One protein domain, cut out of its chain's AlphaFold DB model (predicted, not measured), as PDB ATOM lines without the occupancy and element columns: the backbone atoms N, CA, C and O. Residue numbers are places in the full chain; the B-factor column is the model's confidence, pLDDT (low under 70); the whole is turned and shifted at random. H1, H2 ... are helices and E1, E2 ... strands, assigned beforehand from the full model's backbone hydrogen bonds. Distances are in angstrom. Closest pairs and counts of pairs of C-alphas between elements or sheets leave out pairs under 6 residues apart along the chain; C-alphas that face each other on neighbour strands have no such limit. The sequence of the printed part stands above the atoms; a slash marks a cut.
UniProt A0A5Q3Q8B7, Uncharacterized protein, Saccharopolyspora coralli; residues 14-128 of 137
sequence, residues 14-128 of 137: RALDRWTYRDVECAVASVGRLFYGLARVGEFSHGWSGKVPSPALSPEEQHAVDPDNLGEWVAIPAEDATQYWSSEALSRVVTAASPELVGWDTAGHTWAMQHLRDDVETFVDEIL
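AT A GLANCE: This is residues 14 to 128 of the 137 residues of an uncharacterized protein of Saccharopolyspora coralli (UniProt A0A5Q3Q8B7). A strongly twisted sheet of four strands, E1 to E4, has one long helix, H4, laid slantwise over one face, and the short helix H1 over the opposite face. H3 lies across the end of the sheet where E1 begins and E2 ends, and the small H2 packs on the first half of H4; residues 41 to 58, a long stretch with no named element, join E3 to H1. The printed part has 115 residues, with four named helices and four named strands in the order E1 E2 E3 H1 E4 H2 H3 H4; the sheet runs E1 E2 E3 E4, all antiparallel, and the class is mixed, helices and strands. The whole is compact, with a radius of gyration of the C-alphas of 13.7 A and spans of 41 by 32 by 22 A.

HOW THE PARTS SIT: Strands E1, residues 14 to 21, E2, residues 24 to 31, and E3, residues 34 to 40, form a meander, each strand the antiparallel neighbour of the one before. E1 and E2 are a hairpin at 162 degrees, with N 16 and O 28 2.8 A apart, within hydrogen-bond range. E2 and E3 are a hairpin at 160 degrees, with N 36 and O 29 2.8 A apart. E4, residues 74 to 77, is antiparallel to E3 at 150 degrees, with N 76 and O 37 2.8 A apart; E1 and E4 are the edge strands. Outside the named strands, residues 47 to 48 pair in parallel with residues 74 to 75 of E4. H4, residues 104 to 128, is on the sheet at a height of 8.7 A, over E2 and E3 and only just over E1, on which 3 of its C-alphas fall. It runs slantwise to the strands, at 40 degrees to E2 on the local plane; its closest C-alphas to E3 are those of Val 120 and Gly 37, 5.6 A apart. H1, residues 59 to 65, is on the opposite face from H4 at a height of 10.1 A, and only just stands up from the sheet, its line rising 42 degrees; its closest C-alphas to E2 are those of Glu 61 and Val 31, 6.0 A apart. H2, residues 81 to 84, only grazes the sheet with residues 81 to 82, and touches residues 108 to 116 of H4, the C-alphas of Ala 81 and Ala 112 being closest at 5.1 A. H3, residues 87 to 95, lies over E2 and E3 at a height of 10.7 A and runs across the strands, at 68 degrees to E2 on the local plane. H3 and H4 are close but not clearly touching, with the C-alphas of Ala 89 and Asp 105 6.4 A apart, at a steep tilt of 62 degrees, the same way. H1 is apart from H2, H3 and H4. Every O i to N i+4 pair is within hydrogen-bond range in H1, H3 and H4; H2 is too short for such a pair, and its one O i to N i+3 pair is not within range.

IN THESE COORDINATES: E1 begins at C-alpha 14, (66.617, 169.725, 28.900), bends by 56 degrees at residue 17 and is 20.0 A long. E2 is 21.6 A long, E3 19.4 A and E4 9.9 A. H1 begins at C-alpha 59, (77.030, 166.342, 16.557), and is 10.1 A long; H2 is 6.3 A long and H3 12.1 A. H4, 35.9 A long, ends at C-alpha 128, (64.327, 145.899, 39.672).

THE WHOLE: The two C-alphas farthest apart, those of Glu 43 and Gly 103, are 41.6 A apart. The printed part has no cut, and the link from E3 to H1 is long, with 18 residues. The mean pLDDT of the printed part is 78.0; it is under 70 at residues 43 to 46, 49, 51 to 56, 79 to 87 and 94 to 99.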
ATOM      1  N   ARG A  14      67.552 168.916  28.122       83.88
ATOM      2  CA  ARG A  14      66.617 169.725  28.900       83.88
ATOM      3  C   ARG A  14      65.570 168.854  29.578       83.88
ATOM      4  O   ARG A  14      64.818 168.157  28.906       83.88
ATOM      5  N   ALA A  15      65.468 168.981  30.899       85.31
ATOM      6  CA  ALA A  15      64.392 168.399  31.691       85.31
ATOM      7  C   ALA A  15      63.027 168.957  31.270       85.31
ATOM      8  O   ALA A  15      62.848 170.180  31.227       85.31
ATOM      9  N   LEU A  16      62.064 168.075  31.031       82.56
ATOM     10  CA  LEU A  16      60.658 168.435  30.841       82.56
ATOM     11  C   LEU A  16      59.829 168.052  32.060       82.56
ATOM     12  O   LEU A  16      58.942 168.799  32.461       82.56
ATOM     13  N   ASP A  17      60.151 166.912  32.662       86.81
ATOM     14  CA  ASP A  17      59.482 166.408  33.848       86.81
ATOM     15  C   ASP A  17      60.422 165.509  34.664       86.81
ATOM     16  O   ASP A  17      61.357 164.922  34.116       86.81
ATOM     17  N   ARG A  18      60.195 165.432  35.979       90.88
ATOM     18  CA  ARG A  18      60.981 164.621  36.919       90.88
ATOM     19  C   ARG A  18      60.075 164.040  37.999       90.88
ATOM     20  O   ARG A  18      59.253 164.761  38.563       90.88
ATOM     21  N   TRP A  19      60.274 162.771  38.332       93.44
ATOM     22  CA  TRP A  19      59.551 162.084  39.402       93.44
ATOM     23  C   TRP A  19      60.409 160.983  40.037       93.44
ATOM     24  O   TRP A  19      61.539 160.730  39.623       93.44
ATOM     25  N   THR A  20      59.880 160.350  41.081       93.19
ATOM     26  CA  THR A  20      60.499 159.189  41.726       93.19
ATOM     27  C   THR A  20      59.544 158.010  41.622       93.19
ATOM     28  O   THR A  20      58.368 158.147  41.961       93.19
ATOM     29  N   TYR A  21      60.054 156.859  41.186       92.81
ATOM     30  CA  TYR A  21      59.304 155.609  41.075       92.81
ATOM     31  C   TYR A  21      60.145 154.460  41.642       92.81
ATOM     32  O   TYR A  21      61.285 154.282  41.234       92.81
ATOM     33  N   ARG A  22      59.616 153.713  42.625       89.44
ATOM     34  CA  ARG A  22      60.334 152.629  43.341       89.44
ATOM     35  C   ARG A  22      61.757 153.006  43.792       89.44
ATOM     36  O   ARG A  22      62.705 152.264  43.562       89.44
ATOM     37  N   ASP A  23      61.892 154.183  44.404       89.38
ATOM     38  CA  ASP A  23      63.167 154.768  44.858       89.38
ATOM     39  C   ASP A  23      64.191 155.077  43.742       89.38
ATOM     40  O   ASP A  23      65.326 155.455  44.029       89.38
ATOM     41  N   VAL A  24      63.784 155.002  42.470       88.75
ATOM     42  CA  VAL A  24      64.578 155.398  41.299       88.75
ATOM     43  C   VAL A  24      64.199 156.813  40.863       88.75
ATOM     44  O   VAL A  24      63.018 157.141  40.701       88.75
ATOM     45  N   GLU A  25      65.204 157.670  40.662       92.19
ATOM     46  CA  GLU A  25      65.005 158.989  40.052       92.19
ATOM     47  C   GLU A  25      64.683 158.799  38.566       92.19
ATOM     48  O   GLU A  25      65.428 158.132  37.847       92.19
ATOM     49  N   CYS A  26      63.565 159.368  38.122       92.06
ATOM     50  CA  CYS A  26      63.046 159.237  36.767       92.06
ATOM     51  C   CYS A  26      62.831 160.617  36.146       92.06
ATOM     52  O   CYS A  26      62.538 161.598  36.841       92.06
ATOM     53  N   ALA A  27      62.965 160.706  34.827       91.75
ATOM     54  CA  ALA A  27      62.717 161.946  34.116       91.75
ATOM     55  C   ALA A  27      62.267 161.733  32.676       91.75
ATOM     56  O   ALA A  27      62.529 160.704  32.060       91.75
ATOM     57  N   VAL A  28      61.646 162.773  32.129       88.31
ATOM     58  CA  VAL A  28      61.536 162.968  30.687       88.31
ATOM     59  C   VAL A  28      62.374 164.182  30.328       88.31
ATOM     60  O   VAL A  28      62.247 165.247  30.943       88.31
ATOM     61  N   ALA A  29      63.223 164.032  29.318       87.31
ATOM     62  CA  ALA A  29      64.056 165.105  28.807       87.31
ATOM     63  C   ALA A  29      63.997 165.191  27.284       87.31
ATOM     64  O   ALA A  29      63.647 164.233  26.598       87.31
ATOM     65  N   SER A  30      64.371 166.351  26.754       83.50
ATOM     66  CA  SER A  30      64.574 166.562  25.326       83.50
ATOM     67  C   SER A  30      66.033 166.851  25.005       83.50
ATOM     68  O   SER A  30      66.668 167.632  25.716       83.50
ATOM     69  N   VAL A  31      66.511 166.318  23.882       81.69
ATOM     70  CA  VAL A  31      67.735 166.770  23.208       81.69
ATOM     71  C   VAL A  31      67.356 167.161  21.791       81.69
ATOM     72  O   VAL A  31      66.871 166.337  21.010       81.69
ATOM     73  N   GLY A  32      67.507 168.447  21.479       78.50
ATOM     74  CA  GLY A  32      66.972 168.990  20.240       78.50
ATOM     75  C   GLY A  32      65.475 168.725  20.126       78.50
ATOM     76  O   GLY A  32      64.691 169.125  20.978       78.50
ATOM     77  N   ARG A  33      65.081 168.013  19.071       74.25
ATOM     78  CA  ARG A  33      63.687 167.642  18.776       74.25
ATOM     79  C   ARG A  33      63.281 166.247  19.257       74.25
ATOM     80  O   ARG A  33      62.148 165.844  19.009       74.25
ATOM     81  N   LEU A  34      64.188 165.508  19.890       77.50
ATOM     82  CA  LEU A  34      63.936 164.150  20.363       77.50
ATOM     83  C   LEU A  34      63.654 164.145  21.862       77.50
ATOM     84  O   LEU A  34      64.236 164.935  22.607       77.50
ATOM     85  N   PHE A  35      62.781 163.232  22.285       81.62
ATOM     86  CA  PHE A  35      62.489 162.976  23.691       81.62
ATOM     87  C   PHE A  35      63.138 161.685  24.154       81.62
ATOM     88  O   PHE A  35      63.346 160.753  23.374       81.62
ATOM     89  N   TYR A  36      63.421 161.652  25.447       84.81
ATOM     90  CA  TYR A  36      64.019 160.527  26.131       84.81
ATOM     91  C   TYR A  36      63.349 160.357  27.483       84.81
ATOM     92  O   TYR A  36      63.205 161.324  28.238       84.81
ATOM     93  N   GLY A  37      62.962 159.122  27.781       89.75
ATOM     94  CA  GLY A  37      62.774 158.686  29.156       89.75
ATOM     95  C   GLY A  37      64.140 158.471  29.805       89.75
ATOM     96  O   GLY A  37      65.092 158.090  29.127       89.75
ATOM     97  N   LEU A  38      64.263 158.745  31.098       90.62
ATOM     98  CA  LEU A  38      65.512 158.613  31.838       90.62
ATOM     99  C   LEU A  38      65.253 157.959  33.191       90.62
ATOM    100  O   LEU A  38      64.311 158.340  33.885       90.62
ATOM    101  N   ALA A  39      66.121 157.027  33.577       90.69
ATOM    102  CA  ALA A  39      66.100 156.380  34.887       90.69
ATOM    103  C   ALA A  39      67.512 156.299  35.481       90.69
ATOM    104  O   ALA A  39      68.462 155.937  34.787       90.69
ATOM    105  N   ARG A  40      67.648 156.617  36.772       89.56
ATOM    106  CA  ARG A  40      68.906 156.532  37.531       89.56
ATOM    107  C   ARG A  40      68.911 155.284  38.409       89.56
ATOM    108  O   ARG A  40      68.589 155.331  39.595       89.56
ATOM    109  N   VAL A  41      69.234 154.146  37.806       80.50
ATOM    110  CA  VAL A  41      69.247 152.831  38.465       80.50
ATOM    111  C   VAL A  41      70.666 152.534  38.944       80.50
ATOM    112  O   VAL A  41      71.562 152.402  38.131       80.50
ATOM    113  N   GLY A  42      70.903 152.439  40.255       72.94
ATOM    114  CA  GLY A  42      72.260 152.469  40.832       72.94
ATOM    115  C   GLY A  42      73.306 151.528  40.204       72.94
ATOM    116  O   GLY A  42      74.447 151.943  40.017       72.94
ATOM    117  N   GLU A  43      72.940 150.291  39.845       66.25
ATOM    118  CA  GLU A  43      73.857 149.335  39.185       66.25
ATOM    119  C   GLU A  43      74.038 149.594  37.676       66.25
ATOM    120  O   GLU A  43      75.043 149.188  37.093       66.25
ATOM    121  N   PHE A  44      73.103 150.316  37.056       64.69
ATOM    122  CA  PHE A  44      73.114 150.741  35.658       64.69
ATOM    123  C   PHE A  44      73.117 152.263  35.624       64.69
ATOM    124  O   PHE A  44      72.092 152.903  35.418       64.69
ATOM    125  N   SER A  45      74.272 152.858  35.895       63.72
ATOM    126  CA  SER A  45      74.361 154.311  35.987       63.72
ATOM    127  C   SER A  45      74.509 154.993  34.629       63.72
ATOM    128  O   SER A  45      74.415 156.195  34.563       63.72
ATOM    129  N   HIS A  46      74.741 154.305  33.518       66.81
ATOM    130  CA  HIS A  46      74.946 154.997  32.243       66.81
ATOM    131  C   HIS A  46      74.604 154.096  31.068       66.81
ATOM    132  O   HIS A  46      74.875 152.896  31.096       66.81
ATOM    133  N   GLY A  47      74.017 154.677  30.021       75.00
ATOM    134  CA  GLY A  47      73.813 153.989  28.750       75.00
ATOM    135  C   GLY A  47      72.410 154.088  28.184       75.00
ATOM    136  O   GLY A  47      71.620 154.953  28.547       75.00
ATOM    137  N   TRP A  48      72.122 153.183  27.256       74.50
ATOM    138  CA  TRP A  48      70.830 153.062  26.593       74.50
ATOM    139  C   TRP A  48      70.106 151.822  27.096       74.50
ATOM    140  O   TRP A  48      70.713 150.756  27.183       74.50
ATOM    141  N   SER A  49      68.798 151.928  27.332       67.06
ATOM    142  CA  SER A  49      67.950 150.750  27.568       67.06
ATOM    143  C   SER A  49      67.810 149.860  26.319       67.06
ATOM    144  O   SER A  49      67.306 148.744  26.409       67.06
ATOM    145  N   GLY A  50      68.262 150.330  25.147       71.00
ATOM    146  CA  GLY A  50      68.120 149.638  23.868       71.00
ATOM    147  C   GLY A  50      68.931 150.260  22.725       71.00
ATOM    148  O   GLY A  50      70.120 150.542  22.866       71.00
ATOM    149  N   LYS A  51      68.304 150.418  21.547       57.56
ATOM    150  CA  LYS A  51      68.971 150.938  20.340       57.56
ATOM    151  C   LYS A  51      69.427 152.389  20.521       57.56
ATOM    152  O   LYS A  51      68.720 153.216  21.085       57.56
ATOM    153  N   VAL A  52      70.603 152.677  19.966       60.31
ATOM    154  CA  VAL A  52      71.194 154.019  19.874       60.31
ATOM    155  C   VAL A  52      70.237 154.959  19.122       60.31
ATOM    156  O   VAL A  52      69.614 154.523  18.148       60.31
ATOM    157  N   PRO A  53      70.119 156.233  19.533       61.66
ATOM    158  CA  PRO A  53      69.207 157.193  18.934       61.66
ATOM    159  C   PRO A  53      69.459 157.413  17.445       61.66
ATOM    160  O   PRO A  53      70.550 157.204  16.912       61.66
ATOM    161  N   SER A  54      68.392 157.867  16.791       59.66
ATOM    162  CA  SER A  54      68.296 158.105  15.353       59.66
ATOM    163  C   SER A  54      69.500 158.877  14.776       59.66
ATOM    164  O   SER A  54      69.923 159.876  15.362       59.66
ATOM    165  N   PRO A  55      70.003 158.509  13.577       58.59
ATOM    166  CA  PRO A  55      71.151 159.159  12.930       58.59
ATOM    167  C   PRO A  55      70.904 160.622  12.511       58.59
ATOM    168  O   PRO A  55      71.794 161.255  11.950       58.59
ATOM    169  N   ALA A  56      69.705 161.164  12.743       68.31
ATOM    170  CA  ALA A  56      69.322 162.524  12.370       68.31
ATOM    171  C   ALA A  56      69.793 163.617  13.353       68.31
ATOM    172  O   ALA A  56      69.530 164.793  13.108       68.31
ATOM    173  N   LEU A  57      70.457 163.251  14.452       72.75
ATOM    174  CA  LEU A  57      70.981 164.206  15.427       72.75
ATOM    175  C   LEU A  57      72.208 164.955  14.889       72.75
ATOM    176  O   LEU A  57      73.081 164.368  14.248       72.75
ATOM    177  N   SER A  58      72.306 166.247  15.189       81.19
ATOM    178  CA  SER A  58      73.539 167.020  15.022       81.19
ATOM    179  C   SER A  58      74.647 166.505  15.956       81.19
ATOM    180  O   SER A  58      74.349 165.834  16.942       81.19
ATOM    181  N   PRO A  59      75.935 166.814  15.703       81.88
ATOM    182  CA  PRO A  59      77.030 166.342  16.557       81.88
ATOM    183  C   PRO A  59      76.893 166.733  18.036       81.88
ATOM    184  O   PRO A  59      77.235 165.943  18.909       81.88
ATOM    185  N   GLU A  60      76.368 167.927  18.326       79.00
ATOM    186  CA  GLU A  60      76.133 168.387  19.702       79.00
ATOM    187  C   GLU A  60      75.016 167.585  20.381       79.00
ATOM    188  O   GLU A  60      75.146 167.183  21.533       79.00
ATOM    189  N   GLU A  61      73.938 167.295  19.651       79.56
ATOM    190  CA  GLU A  61      72.836 166.475  20.156       79.56
ATOM    191  C   GLU A  61      73.264 165.015  20.343       79.56
ATOM    192  O   GLU A  61      72.896 164.407  21.342       79.56
ATOM    193  N   GLN A  62      74.075 164.467  19.430       78.75
ATOM    194  CA  GLN A  62      74.674 163.134  19.575       78.75
ATOM    195  C   GLN A  62      75.554 163.061  20.822       78.75
ATOM    196  O   GLN A  62      75.476 162.091  21.566       78.75
ATOM    197  N   HIS A  63      76.352 164.100  21.073       80.81
ATOM    198  CA  HIS A  63      77.186 164.179  22.265       80.81
ATOM    199  C   HIS A  63      76.342 164.213  23.547       80.81
ATOM    200  O   HIS A  63      76.639 163.482  24.485       80.81
ATOM    201  N   ALA A  64      75.260 164.995  23.582       78.00
ATOM    202  CA  ALA A  64      74.402 165.116  24.764       78.00
ATOM    203  C   ALA A  64      73.697 163.807  25.163       78.00
ATOM    204  O   ALA A  64      73.373 163.617  26.335       78.00
ATOM    205  N   VAL A  65      73.441 162.921  24.198       76.44
ATOM    206  CA  VAL A  65      72.797 161.621  24.435       76.44
ATOM    207  C   VAL A  65      73.789 160.461  24.499       76.44
ATOM    208  O   VAL A  65      73.391 159.332  24.761       76.44
ATOM    209  N   ASP A  66      75.074 160.705  24.249       79.62
ATOM    210  CA  ASP A  66      76.106 159.676  24.337       79.62
ATOM    211  C   ASP A  66      76.091 159.034  25.741       79.62
ATOM    212  O   ASP A  66      76.103 159.770  26.734       79.62
ATOM    213  N   PRO A  67      76.072 157.691  25.848       74.75
ATOM    214  CA  PRO A  67      76.193 156.961  27.108       74.75
ATOM    215  C   PRO A  67      77.239 157.518  28.063       74.75
ATOM    216  O   PRO A  67      76.962 157.652  29.253       74.75
ATOM    217  N   ASP A  68      78.409 157.878  27.535       78.62
ATOM    218  CA  ASP A  68      79.535 158.356  28.332       78.62
ATOM    219  C   ASP A  68      79.262 159.747  28.930       78.62
ATOM    220  O   ASP A  68      79.869 160.129  29.932       78.62
ATOM    221  N   ASN A  69      78.319 160.497  28.353       80.50
ATOM    222  CA  ASN A  69      77.933 161.830  28.804       80.50
ATOM    223  C   ASN A  69      76.660 161.842  29.650       80.50
ATOM    224  O   ASN A  69      76.453 162.814  30.370       80.50
ATOM    225  N   LEU A  70      75.830 160.790  29.619       78.62
ATOM    226  CA  LEU A  70      74.592 160.689  30.409       78.62
ATOM    227  C   LEU A  70      74.833 160.622  31.929       78.62
ATOM    228  O   LEU A  70      73.902 160.815  32.715       78.62
ATOM    229  N   GLY A  71      76.077 160.407  32.358       80.94
ATOM    230  CA  GLY A  71      76.466 160.456  33.762       80.94
ATOM    231  C   GLY A  71      75.894 159.286  34.552       80.94
ATOM    232  O   GLY A  71      76.420 158.188  34.458       80.94
ATOM    233  N   GLU A  72      74.865 159.549  35.365       84.44
ATOM    234  CA  GLU A  72      74.176 158.535  36.181       84.44
ATOM    235  C   GLU A  72      72.807 158.101  35.609       84.44
ATOM    236  O   GLU A  72      72.033 157.411  36.273       84.44
ATOM    237  N   TRP A  73      72.501 158.487  34.367       87.06
ATOM    238  CA  TRP A  73      71.231 158.195  33.712       87.06
ATOM    239  C   TRP A  73      71.332 157.098  32.649       87.06
ATOM    240  O   TRP A  73      72.220 157.103  31.797       87.06
ATOM    241  N   VAL A  74      70.330 156.219  32.626       87.75
ATOM    242  CA  VAL A  74      70.020 155.362  31.476       87.75
ATOM    243  C   VAL A  74      68.946 156.037  30.636       87.75
ATOM    244  O   VAL A  74      67.892 156.398  31.161       87.75
ATOM    245  N   ALA A  75      69.200 156.188  29.336       87.62
ATOM    246  CA  ALA A  75      68.265 156.766  28.383       87.62
ATOM    247  C   ALA A  75      67.414 155.715  27.667       87.62
ATOM    248  O   ALA A  75      67.904 154.692  27.185       87.62
ATOM    249  N   ILE A  76      66.123 156.020  27.570       85.38
ATOM    250  CA  ILE A  76      65.087 155.227  26.916       85.38
ATOM    251  C   ILE A  76      64.601 156.029  25.700       85.38
ATOM    252  O   ILE A  76      64.013 157.104  25.874       85.38
ATOM    253  N   PRO A  77      64.887 155.575  24.464       78.19
ATOM    254  CA  PRO A  77      64.495 156.289  23.254       78.19
ATOM    255  C   PRO A  77      62.974 156.377  23.108       78.19
ATOM    256  O   PRO A  77      62.282 155.364  23.137       78.19
ATOM    257  N   ALA A  78      62.460 157.581  22.866       72.75
ATOM    258  CA  ALA A  78      61.042 157.821  22.617       72.75
ATOM    259  C   ALA A  78      60.683 157.664  21.124       72.75
ATOM    260  O   ALA A  78      60.258 158.636  20.490       72.75
ATOM    261  N   GLU A  79      60.903 156.479  20.536       68.06
ATOM    262  CA  GLU A  79      60.755 156.269  19.079       68.06
ATOM    263  C   GLU A  79      59.354 156.666  18.568       68.06
ATOM    264  O   GLU A  79      59.237 157.280  17.507       68.06
ATOM    265  N   ASP A  80      58.314 156.450  19.380       63.16
ATOM    266  CA  ASP A  80      56.917 156.704  19.016       63.16
ATOM    267  C   ASP A  80      56.331 158.019  19.555       63.16
ATOM    268  O   ASP A  80      55.270 158.445  19.100       63.16
ATOM    269  N   ALA A  81      56.981 158.713  20.493       61.91
ATOM    270  CA  ALA A  81      56.374 159.887  21.139       61.91
ATOM    271  C   ALA A  81      56.333 161.125  20.222       61.91
ATOM    272  O   ALA A  81      55.441 161.969  20.330       61.91
ATOM    273  N   THR A  82      57.287 161.234  19.290       61.84
ATOM    274  CA  THR A  82      57.443 162.417  18.424       61.84
ATOM    275  C   THR A  82      56.424 162.485  17.280       61.84
ATOM    276  O   THR A  82      56.168 163.571  16.760       61.84
ATOM    277  N   GLN A  83      55.794 161.363  16.910       65.19
ATOM    278  CA  GLN A  83      54.852 161.298  15.779       65.19
ATOM    279  C   GLN A  83      53.512 161.999  16.049       65.19
ATOM    280  O   GLN A  83      52.767 162.307  15.119       65.19
ATOM    281  N   TYR A  84      53.206 162.273  17.317       63.34
ATOM    282  CA  TYR A  84      51.936 162.866  17.735       63.34
ATOM    283  C   TYR A  84      51.975 164.390  17.823       63.34
ATOM    284  O   TYR A  84      50.990 165.007  18.231       63.34
ATOM    285  N   TRP A  85      53.108 165.011  17.492       67.81
ATOM    286  CA  TRP A  85      53.302 166.449  17.633       67.81
ATOM    287  C   TRP A  85      53.475 167.113  16.271       67.81
ATOM    288  O   TRP A  85      54.217 166.643  15.406       67.81
ATOM    289  N   SER A  86      52.843 168.273  16.092       68.50
ATOM    290  CA  SER A  86      53.235 169.163  15.003       68.50
ATOM    291  C   SER A  86      54.670 169.653  15.243       68.50
ATOM    292  O   SER A  86      55.092 169.871  16.383       68.50
ATOM    293  N   SER A  87      55.441 169.879  14.173       68.38
ATOM    294  CA  SER A  87      56.798 170.445  14.298       68.38
ATOM    295  C   SER A  87      56.817 171.799  15.024       68.38
ATOM    296  O   SER A  87      57.835 172.175  15.606       68.38
ATOM    297  N   GLU A  88      55.700 172.530  15.005       70.50
ATOM    298  CA  GLU A  88      55.547 173.812  15.689       70.50
ATOM    299  C   GLU A  88      55.332 173.640  17.202       70.50
ATOM    300  O   GLU A  88      56.010 174.305  17.987       70.50
ATOM    301  N   ALA A  89      54.475 172.702  17.621       70.75
ATOM    302  CA  ALA A  89      54.296 172.345  19.031       70.75
ATOM    303  C   ALA A  89      55.598 171.804  19.642       70.75
ATOM    304  O   ALA A  89      56.009 172.237  20.718       70.75
ATOM    305  N   LEU A  90      56.306 170.951  18.898       71.62
ATOM    306  CA  LEU A  90      57.629 170.433  19.254       71.62
ATOM    307  C   LEU A  90      58.642 171.545  19.506       71.62
ATOM    308  O   LEU A  90      59.292 171.570  20.548       71.62
ATOM    309  N   SER A  91      58.722 172.513  18.592       73.38
ATOM    310  CA  SER A  91      59.605 173.666  18.754       73.38
ATOM    311  C   SER A  91      59.275 174.455  20.025       73.38
ATOM    312  O   SER A  91      60.180 174.833  20.766       73.38
ATOM    313  N   ARG A  92      57.988 174.671  20.329       73.69
ATOM    314  CA  ARG A  92      57.559 175.418  21.524       73.69
ATOM    315  C   ARG A  92      57.926 174.701  22.817       73.69
ATOM    316  O   ARG A  92      58.448 175.343  23.718       73.69
ATOM    317  N   VAL A  93      57.707 173.393  22.909       72.69
ATOM    318  CA  VAL A  93      58.028 172.630  24.128       72.69
ATOM    319  C   VAL A  93      59.535 172.598  24.379       72.69
ATOM    320  O   VAL A  93      59.987 172.867  25.493       72.69
ATOM    321  N   VAL A  94      60.323 172.363  23.329       68.62
ATOM    322  CA  VAL A  94      61.789 172.298  23.419       68.62
ATOM    323  C   VAL A  94      62.396 173.655  23.783       68.62
ATOM    324  O   VAL A  94      63.357 173.717  24.551       68.62
ATOM    325  N   THR A  95      61.834 174.758  23.281       69.88
ATOM    326  CA  THR A  95      62.421 176.100  23.457       69.88
ATOM    327  C   THR A  95      61.855 176.892  24.637       69.88
ATOM    328  O   THR A  95      62.568 177.724  25.194       69.88
ATOM    329  N   ALA A  96      60.611 176.644  25.061       63.72
ATOM    330  CA  ALA A  96      59.959 177.416  26.119       63.72
ATOM    331  C   ALA A  96      59.913 176.661  27.453       63.72
ATOM    332  O   ALA A  96      59.490 175.507  27.499       63.72
ATOM    333  N   ALA A  97      60.289 177.333  28.552       54.56
ATOM    334  CA  ALA A  97      60.234 176.808  29.927       54.56
ATOM    335  C   ALA A  97      58.835 176.291  30.322       54.56
ATOM    336  O   ALA A  97      58.722 175.287  31.017       54.56
ATOM    337  N   SER A  98      57.785 176.961  29.840       63.78
ATOM    338  CA  SER A  98      56.386 176.560  29.978       63.78
ATOM    339  C   SER A  98      55.662 176.883  28.665       63.78
ATOM    340  O   SER A  98      55.364 178.051  28.405       63.78
ATOM    341  N   PRO A  99      55.482 175.904  27.765       66.50
ATOM    342  CA  PRO A  99      54.858 176.143  26.471       66.50
ATOM    343  C   PRO A  99      53.345 176.342  26.629       66.50
ATOM    344  O   PRO A  99      52.654 175.504  27.206       66.50
ATOM    345  N   GLU A 100      52.806 177.421  26.058       72.62
ATOM    346  CA  GLU A 100      51.359 177.553  25.864       72.62
ATOM    347  C   GLU A 100      50.926 176.640  24.707       72.62
ATOM    348  O   GLU A 100      51.072 176.966  23.524       72.62
ATOM    349  N   LEU A 101      50.437 175.453  25.064       72.56
ATOM    350  CA  LEU A 101      49.840 174.492  24.140       72.56
ATOM    351  C   LEU A 101      48.319 174.650  24.144       72.56
ATOM    352  O   LEU A 101      47.725 174.898  25.194       72.56
ATOM    353  N   VAL A 102      47.681 174.472  22.986       75.00
ATOM    354  CA  VAL A 102      46.225 174.600  22.845       75.00
ATOM    355  C   VAL A 102      45.616 173.404  22.117       75.00
ATOM    356  O   VAL A 102      46.185 172.870  21.167       75.00
ATOM    357  N   GLY A 103      44.411 173.009  22.534       75.12
ATOM    358  CA  GLY A 103      43.599 172.011  21.837       75.12
ATOM    359  C   GLY A 103      44.303 170.661  21.673       75.12
ATOM    360  O   GLY A 103      44.693 170.027  22.653       75.12
ATOM    361  N   TRP A 104      44.438 170.212  20.424       72.06
ATOM    362  CA  TRP A 104      45.034 168.917  20.083       72.06
ATOM    363  C   TRP A 104      46.513 168.803  20.471       72.06
ATOM    364  O   TRP A 104      46.942 167.712  20.840       72.06
ATOM    365  N   ASP A 105      47.264 169.909  20.483       74.19
ATOM    366  CA  ASP A 105      48.673 169.896  20.896       74.19
ATOM    367  C   ASP A 105      48.813 169.582  22.396       74.19
ATOM    368  O   ASP A 105      49.724 168.865  22.804       74.19
ATOM    369  N   THR A 106      47.877 170.053  23.230       77.44
ATOM    370  CA  THR A 106      47.857 169.749  24.672       77.44
ATOM    371  C   THR A 106      47.557 168.272  24.927       77.44
ATOM    372  O   THR A 106      48.187 167.653  25.789       77.44
ATOM    373  N   ALA A 107      46.614 167.691  24.178       75.69
ATOM    374  CA  ALA A 107      46.277 166.272  24.281       75.69
ATOM    375  C   ALA A 107      47.444 165.384  23.819       75.69
ATOM    376  O   ALA A 107      47.809 164.450  24.531       75.69
ATOM    377  N   GLY A 108      48.070 165.715  22.684       76.06
ATOM    378  CA  GLY A 108      49.248 165.009  22.172       76.06
ATOM    379  C   GLY A 108      50.456 165.106  23.107       76.06
ATOM    380  O   GLY A 108      51.125 164.105  23.350       76.06
ATOM    381  N   HIS A 109      50.700 166.277  23.703       76.44
ATOM    382  CA  HIS A 109      51.743 166.452  24.716       76.44
ATOM    383  C   HIS A 109      51.479 165.608  25.963       76.44
ATOM    384  O   HIS A 109      52.355 164.879  26.410       76.44
ATOM    385  N   THR A 110      50.263 165.670  26.510       79.88
ATOM    386  CA  THR A 110      49.899 164.902  27.711       79.88
ATOM    387  C   THR A 110      50.035 163.402  27.469       79.88
ATOM    388  O   THR A 110      50.606 162.702  28.299       79.88
ATOM    389  N   TRP A 111      49.558 162.919  26.319       81.12
ATOM    390  CA  TRP A 111      49.682 161.516  25.939       81.12
ATOM    391  C   TRP A 111      51.149 161.094  25.795       81.12
ATOM    392  O   TRP A 111      51.541 160.098  26.388       81.12
ATOM    393  N   ALA A 112      51.973 161.877  25.091       79.31
ATOM    394  CA  ALA A 112      53.392 161.572  24.898       79.31
ATOM    395  C   ALA A 112      54.170 161.538  26.224       79.31
ATOM    396  O   ALA A 112      54.965 160.630  26.448       79.31
ATOM    397  N   MET A 113      53.913 162.498  27.120       82.44
ATOM    398  CA  MET A 113      54.532 162.530  28.449       82.44
ATOM    399  C   MET A 113      54.097 161.344  29.310       82.44
ATOM    400  O   MET A 113      54.925 160.776  30.014       82.44
ATOM    401  N   GLN A 114      52.817 160.960  29.253       86.00
ATOM    402  CA  GLN A 114      52.326 159.797  29.987       86.00
ATOM    403  C   GLN A 114      52.925 158.501  29.439       86.00
ATOM    404  O   GLN A 114      53.402 157.691  30.217       86.00
ATOM    405  N   HIS A 115      52.967 158.338  28.118       84.56
ATOM    406  CA  HIS A 115      53.535 157.147  27.494       84.56
ATOM    407  C   HIS A 115      55.023 156.986  27.834       84.56
ATOM    408  O   HIS A 115      55.449 155.909  28.226       84.56
ATOM    409  N   LEU A 116      55.790 158.083  27.806       85.88
ATOM    410  CA  LEU A 116      57.193 158.058  28.224       85.88
ATOM    411  C   LEU A 116      57.378 157.752  29.708       85.88
ATOM    412  O   LEU A 116      58.341 157.082  30.070       85.88
ATOM    413  N   ARG A 117      56.479 158.234  30.571       90.81
ATOM    414  CA  ARG A 117      56.474 157.835  31.983       90.81
ATOM    415  C   ARG A 117      56.222 156.335  32.120       90.81
ATOM    416  O   ARG A 117      56.994 155.677  32.805       90.81
ATOM    417  N   ASP A 118      55.213 155.804  31.431       89.50
ATOM    418  CA  ASP A 118      54.866 154.380  31.464       89.50
ATOM    419  C   ASP A 118      56.037 153.503  30.963       89.50
ATOM    420  O   ASP A 118      56.341 152.478  31.575       89.50
ATOM    421  N   ASP A 119      56.743 153.920  29.906       88.12
ATOM    422  CA  ASP A 119      57.930 153.222  29.385       88.12
ATOM    423  C   ASP A 119      59.096 153.236  30.387       88.12
ATOM    424  O   ASP A 119      59.759 152.217  30.595       88.12
ATOM    425  N   VAL A 120      59.342 154.377  31.041       90.12
ATOM    426  CA  VAL A 120      60.368 154.501  32.090       90.12
ATOM    427  C   VAL A 120      60.036 153.619  33.285       90.12
ATOM    428  O   VAL A 120      60.908 152.907  33.780       90.12
ATOM    429  N   GLU A 121      58.787 153.632  33.743       91.69
ATOM    430  CA  GLU A 121      58.344 152.800  34.863       91.69
ATOM    431  C   GLU A 121      58.406 151.309  34.517       91.69
ATOM    432  O   GLU A 121      58.864 150.516  35.339       91.69
ATOM    433  N   THR A 122      58.045 150.934  33.285       89.94
ATOM    434  CA  THR A 122      58.187 149.562  32.773       89.94
ATOM    435  C   THR A 122      59.649 149.126  32.777       89.94
ATOM    436  O   THR A 122      59.970 148.062  33.301       89.94
ATOM    437  N   PHE A 123      60.557 149.966  32.275       87.56
ATOM    438  CA  PHE A 123      61.992 149.690  32.311       87.56
ATOM    439  C   PHE A 123      62.507 149.514  33.749       87.56
ATOM    440  O   PHE A 123      63.231 148.562  34.045       87.56
ATOM    441  N   VAL A 124      62.118 150.403  34.669       88.62
ATOM    442  CA  VAL A 124      62.496 150.292  36.085       88.62
ATOM    443  C   VAL A 124      61.957 148.995  36.696       88.62
ATOM    444  O   VAL A 124      62.680 148.317  37.429       88.62
ATOM    445  N   ASP A 125      60.723 148.610  36.369       89.56
ATOM    446  CA  ASP A 125      60.122 147.350  36.808       89.56
ATOM    447  C   ASP A 125      60.858 146.124  36.263       89.56
ATOM    448  O   ASP A 125      61.016 145.151  36.997       89.56
ATOM    449  N   GLU A 126      61.341 146.152  35.024       86.75
ATOM    450  CA  GLU A 126      62.120 145.056  34.436       86.75
ATOM    451  C   GLU A 126      63.491 144.898  35.106       86.75
ATOM    452  O   GLU A 126      63.900 143.777  35.422       86.75
ATOM    453  N   ILE A 127      64.182 146.012  35.369       82.00
ATOM    454  CA  ILE A 127      65.505 146.011  36.004       82.00
ATOM    455  C   ILE A 127      65.419 145.613  37.481       82.00
ATOM    456  O   ILE A 127      66.193 144.772  37.937       82.00
ATOM    457  N   LEU A 128      64.476 146.182  38.239       81.31
ATOM    458  CA  LEU A 128      64.327 145.899  39.672       81.31
ATOM    459  C   LEU A 128      63.546 144.613  39.951       81.31
ATOM    460  O   LEU A 128      63.731 143.978  40.987       81.31
TER     461      LEU A 128